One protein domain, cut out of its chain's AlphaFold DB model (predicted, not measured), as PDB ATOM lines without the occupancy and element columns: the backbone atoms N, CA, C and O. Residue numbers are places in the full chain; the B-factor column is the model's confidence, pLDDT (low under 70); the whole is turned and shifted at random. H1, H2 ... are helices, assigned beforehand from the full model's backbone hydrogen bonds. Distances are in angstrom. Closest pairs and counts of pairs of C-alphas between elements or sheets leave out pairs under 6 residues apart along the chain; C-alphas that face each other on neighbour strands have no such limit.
ATOM      1  N   LYS A  26     -24.958  11.978 107.578       94.00
ATOM      2  CA  LYS A  26     -25.028  13.019 108.616       94.00
ATOM      3  C   LYS A  26     -26.293  12.874 109.465       94.00
ATOM      4  O   LYS A  26     -26.221  12.926 110.692       94.00
ATOM      5  N   PHE A  27     -27.433  12.606 108.829       91.44
ATOM      6  CA  PHE A  27     -28.692  12.347 109.527       91.44
ATOM      7  C   PHE A  27     -28.641  11.085 110.395       91.44
ATOM      8  O   PHE A  27     -29.042  11.121 111.556       91.44
ATOM      9  N   ALA A  28     -28.079   9.988 109.881       91.56
ATOM     10  CA  ALA A  28     -27.892   8.759 110.646       91.56
ATOM     11  C   ALA A  28     -26.978   8.970 111.864       91.56
ATOM     12  O   ALA A  28     -27.248   8.416 112.927       91.56
ATOM     13  N   SER A  29     -25.923   9.781 111.739       92.12
ATOM     14  CA  SER A  29     -25.051  10.139 112.866       92.12
ATOM     15  C   SER A  29     -25.785  10.946 113.934       92.12
ATOM     16  O   SER A  29     -25.612  10.661 115.117       92.12
ATOM     17  N   LYS A  30     -26.646  11.891 113.534       90.38
ATOM     18  CA  LYS A  30     -27.495  12.641 114.471       90.38
ATOM     19  C   LYS A  30     -28.453  11.709 115.216       90.38
ATOM     20  O   LYS A  30     -28.445  11.689 116.438       90.38
ATOM     21  N   LEU A  31     -29.170  10.848 114.490       89.50
ATOM     22  CA  LEU A  31     -30.055   9.848 115.095       89.50
ATOM     23  C   LEU A  31     -29.310   8.912 116.053       89.50
ATOM     24  O   LEU A  31     -29.831   8.571 117.105       89.50
ATOM     25  N   LYS A  32     -28.079   8.506 115.715       90.31
ATOM     26  CA  LYS A  32     -27.239   7.698 116.608       90.31
ATOM     27  C   LYS A  32     -26.898   8.449 117.898       90.31
ATOM     28  O   LYS A  32     -26.903   7.832 118.959       90.31
ATOM     29  N   ALA A  33     -26.577   9.739 117.810       89.56
ATOM     30  CA  ALA A  33     -26.306  10.567 118.981       89.56
ATOM     31  C   ALA A  33     -27.560  10.715 119.856       89.56
ATOM     32  O   ALA A  33     -27.473  10.470 121.055       89.56
ATOM     33  N   ASP A  34     -28.717  10.989 119.247       87.44
ATOM     34  CA  ASP A  34     -30.004  11.132 119.943       87.44
ATOM     35  C   ASP A  34     -30.466   9.813 120.598       87.44
ATOM     36  O   ASP A  34     -31.028   9.813 121.693       87.44
ATOM     37  N   LEU A  35     -30.202   8.668 119.950       87.56
ATOM     38  CA  LEU A  35     -30.438   7.333 120.518       87.56
ATOM     39  C   LEU A  35     -29.509   7.053 121.703       87.56
ATOM     40  O   LEU A  35     -29.934   6.473 122.697       87.56
ATOM     41  N   ARG A  36     -28.236   7.457 121.602       86.19
ATOM     42  CA  ARG A  36     -27.239   7.253 122.662       86.19
ATOM     43  C   ARG A  36     -27.519   8.119 123.887       86.19
ATOM     44  O   ARG A  36     -27.255   7.676 124.997       86.19
ATOM     45  N   SER A  37     -28.025   9.333 123.690       86.12
ATOM     46  CA  SER A  37     -28.375  10.251 124.776       86.12
ATOM     47  C   SER A  37     -29.741   9.952 125.407       86.12
ATOM     48  O   SER A  37     -30.110  10.607 126.376       86.12
ATOM     49  N   GLY A  38     -30.499   8.984 124.875       79.94
ATOM     50  CA  GLY A  38     -31.841   8.640 125.357       79.94
ATOM     51  C   GLY A  38     -32.926   9.659 124.982       79.94
ATOM     52  O   GLY A  38     -34.084   9.467 125.343       79.94
ATOM     53  N   PHE A  39     -32.580  10.709 124.227       69.00
ATOM     54  CA  PHE A  39     -33.505  11.760 123.785       69.00
ATOM     55  C   PHE A  39     -34.465  11.299 122.682       69.00
ATOM     56  O   PHE A  39     -35.501  11.923 122.460       69.00
ATOM     57  N   SER A  40     -34.146  10.210 121.979       65.44
ATOM     58  CA  SER A  40     -34.977   9.668 120.905       65.44
ATOM     59  C   SER A  40     -35.070   8.148 120.981       65.44
ATOM     60  O   SER A  40     -34.068   7.465 121.164       65.44
ATOM     61  N   LYS A  41     -36.278   7.605 120.780       69.19
ATOM     62  CA  LYS A  41     -36.532   6.162 120.583       69.19
ATOM     63  C   LYS A  41     -36.602   5.779 119.104       69.19
ATOM     64  O   LYS A  41     -37.049   4.681 118.771       69.19
ATOM     65  N   ASP A  42     -36.181   6.661 118.197       81.88
ATOM     66  CA  ASP A  42     -36.418   6.486 116.765       81.88
ATOM     67  C   ASP A  42     -35.385   5.565 116.081       81.88
ATOM     68  O   ASP A  42     -34.753   5.866 115.063       81.88
ATOM     69  N   LEU A  43     -35.223   4.375 116.670       86.44
ATOM     70  CA  LEU A  43     -34.376   3.287 116.188       86.44
ATOM     71  C   LEU A  43     -34.818   2.827 114.794       86.44
ATOM     72  O   LEU A  43     -33.997   2.421 113.966       86.44
ATOM     73  N   LYS A  44     -36.124   2.929 114.513       88.75
ATOM     74  CA  LYS A  44     -36.705   2.627 113.206       88.75
ATOM     75  C   LYS A  44     -36.142   3.566 112.139       88.75
ATOM     76  O   LYS A  44     -35.647   3.068 111.125       88.75
ATOM     77  N   SER A  45     -36.149   4.878 112.379       88.62
ATOM     78  CA  SER A  45     -35.554   5.864 111.469       88.62
ATOM     79  C   SER A  45     -34.049   5.662 111.297       88.62
ATOM     80  O   SER A  45     -33.554   5.694 110.169       88.62
ATOM     81  N   TYR A  46     -33.317   5.350 112.373       91.12
ATOM     82  CA  TYR A  46     -31.881   5.059 112.279       91.12
ATOM     83  C   TYR A  46     -31.596   3.834 111.398       91.12
ATOM     84  O   TYR A  46     -30.756   3.881 110.492       91.12
ATOM     85  N   ARG A  47     -32.346   2.745 111.604       91.69
ATOM     86  CA  ARG A  47     -32.229   1.518 110.806       91.69
ATOM     87  C   ARG A  47     -32.562   1.763 109.334       91.69
ATOM     88  O   ARG A  47     -31.862   1.257 108.456       91.69
ATOM     89  N   LEU A  48     -33.600   2.552 109.053       91.62
ATOM     90  CA  LEU A  48     -33.960   2.941 107.687       91.62
ATOM     91  C   LEU A  48     -32.851   3.764 107.024       91.62
ATOM     92  O   LEU A  48     -32.498   3.479 105.880       91.62
ATOM     93  N   ALA A  49     -32.253   4.718 107.741       91.75
ATOM     94  CA  ALA A  49     -31.160   5.531 107.217       91.75
ATOM     95  C   ALA A  49     -29.942   4.662 106.868       91.75
ATOM     96  O   ALA A  49     -29.393   4.776 105.774       91.75
ATOM     97  N   LYS A  50     -29.575   3.711 107.739       93.94
ATOM     98  CA  LYS A  50     -28.491   2.747 107.475       93.94
ATOM     99  C   LYS A  50     -28.772   1.875 106.249       93.94
ATOM    100  O   LYS A  50     -27.890   1.720 105.407       93.94
ATOM    101  N   LYS A  51     -30.000   1.362 106.102       94.38
ATOM    102  CA  LYS A  51     -30.407   0.579 104.920       94.38
ATOM    103  C   LYS A  51     -30.371   1.417 103.638       94.38
ATOM    104  O   LYS A  51     -29.962   0.922 102.592       94.38
ATOM    105  N   SER A  52     -30.782   2.681 103.718       93.25
ATOM    106  CA  SER A  52     -30.726   3.618 102.595       93.25
ATOM    107  C   SER A  52     -29.291   3.911 102.166       93.25
ATOM    108  O   SER A  52     -29.024   3.929 100.970       93.25
ATOM    109  N   ILE A  53     -28.368   4.105 103.112       93.62
ATOM    110  CA  ILE A  53     -26.944   4.327 102.815       93.62
ATOM    111  C   ILE A  53     -26.358   3.131 102.068       93.62
ATOM    112  O   ILE A  53     -25.730   3.330 101.034       93.62
ATOM    113  N   ALA A  54     -26.615   1.907 102.537       93.94
ATOM    114  CA  ALA A  54     -26.122   0.699 101.877       93.94
ATOM    115  C   ALA A  54     -26.608   0.607 100.421       93.94
ATOM    116  O   ALA A  54     -25.815   0.397  99.512       93.94
ATOM    117  N   ARG A  55     -27.900   0.864 100.182       93.56
ATOM    118  CA  ARG A  55     -28.477   0.888  98.828       93.56
ATOM    119  C   ARG A  55     -27.834   1.942  97.931       93.56
ATOM    120  O   ARG A  55     -27.569   1.665  96.766       93.56
ATOM    121  N   MET A  56     -27.594   3.140  98.465       93.12
ATOM    122  CA  MET A  56     -26.945   4.206  97.704       93.12
ATOM    123  C   MET A  56     -25.489   3.869  97.372       93.12
ATOM    124  O   MET A  56     -25.048   4.149  96.265       93.12
ATOM    125  N   GLN A  57     -24.767   3.210  98.283       92.06
ATOM    126  CA  GLN A  57     -23.408   2.726  98.029       92.06
ATOM    127  C   GLN A  57     -23.372   1.655  96.938       92.06
ATOM    128  O   GLN A  57     -22.546   1.755  96.040       92.06
ATOM    129  N   THR A  58     -24.290   0.684  96.962       92.56
ATOM    130  CA  THR A  58     -24.401  -0.323  95.894       92.56
ATOM    131  C   THR A  58     -24.701   0.325  94.545       92.56
ATOM    132  O   THR A  58     -24.083  -0.012  93.542       92.56
ATOM    133  N   LYS A  59     -25.624   1.291  94.499       91.00
ATOM    134  CA  LYS A  59     -25.928   1.999  93.251       91.00
ATOM    135  C   LYS A  59     -24.738   2.830  92.764       91.00
ATOM    136  O   LYS A  59     -24.494   2.827  91.567       91.00
ATOM    137  N   LEU A  60     -23.999   3.490  93.657       90.81
ATOM    138  CA  LEU A  60     -22.775   4.213  93.299       90.81
ATOM    139  C   LEU A  60     -21.704   3.265  92.735       90.81
ATOM    140  O   LEU A  60     -21.105   3.573  91.718       90.81
ATOM    141  N   GLN A  61     -21.521   2.082  93.330       90.56
ATOM    142  CA  GLN A  61     -20.627   1.055  92.781       90.56
ATOM    143  C   GLN A  61     -21.048   0.621  91.371       90.56
ATOM    144  O   GLN A  61     -20.202   0.549  90.487       90.56
ATOM    145  N   ASN A  62     -22.348   0.413  91.143       89.62
ATOM    146  CA  ASN A  62     -22.885   0.043  89.829       89.62
ATOM    147  C   ASN A  62     -22.822   1.170  88.785       89.62
ATOM    148  O   ASN A  62     -23.006   0.890  87.609       89.62
ATOM    149  N   LEU A  63     -22.676   2.434  89.197       86.06
ATOM    150  CA  LEU A  63     -22.493   3.566  88.278       86.06
ATOM    151  C   LEU A  63     -21.021   3.755  87.891       86.06
ATOM    152  O   LEU A  63     -20.747   4.295  86.827       86.06
ATOM    153  N   ASN A  64     -20.103   3.305  88.750       78.62
ATOM    154  CA  ASN A  64     -18.656   3.428  88.567       78.62
ATOM    155  C   ASN A  64     -18.021   2.162  87.956       78.62
ATOM    156  O   ASN A  64     -16.796   2.088  87.877       78.62
ATOM    157  N   SER A  65     -18.842   1.166  87.601       69.12
ATOM    158  CA  SER A  65     -18.457  -0.072  86.901       69.12
ATOM    159  C   SER A  65     -18.905   0.002  85.451       69.12
ATOM    160  O   SER A  65     -18.147  -0.483  84.588       69.12
TER     161      SER A  65
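What this domain is: This is residues 26 to 65 of the 65 residues of an uncharacterized protein of bacterium (UniProt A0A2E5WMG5). A long helix, H2, makes a rod, and a shorter helix, H1, folds back beside its first part as the other leg of a helical hairpin with legs of unequal length. Residues 54 to 65, of which 54 to 63 belong to H2, stick out free beyond the paired part. The printed part has 40 residues with two named helices, H1 and then H2, and no named strand; its class is all helix. The whole is loose, with a radius of gyration of the C-alphas of 12.7 A, and it spans 42 by 15 by 9 A.

Where its parts are: Find C-alpha 43 at (-34.376, 3.287, 116.188); from there H2, residues 43 to 63, runs 30.3 A to C-alpha 63 at (-22.493, 3.566, 88.278). Then go back to C-alpha 26 at (-25.028, 13.019, 108.616), where H1, residues 26 to 36, begins; it measures 15.3 A from first to last C-alpha.

How they stand to each other: Begin with H2 and look at residues 43 to 50, with which alone it touches H1. The closest C-alphas of the two helices are those of Tyr 46 and Ala 28, 5.7 A apart. Their lines stand at a shallow tilt of 28 degrees, and they run opposite ways. The two form a helical hairpin, joined by a short link of 6 residues. In the backbones of H1 and H2, every O i to N i+4 pair is within hydrogen-bond range.

The domain as a whole: The two C-alphas farthest apart are those of Gly 38 and Ser 65, at 41.6 A. The printed part begins at residue 26, has no cut, and ends at Ser 65, the chain's last residue. Look in the B-factor column for the model's pLDDT: its mean over the printed part is 87.7, and it is under 70 at residues 39 to 41 and at residue 65.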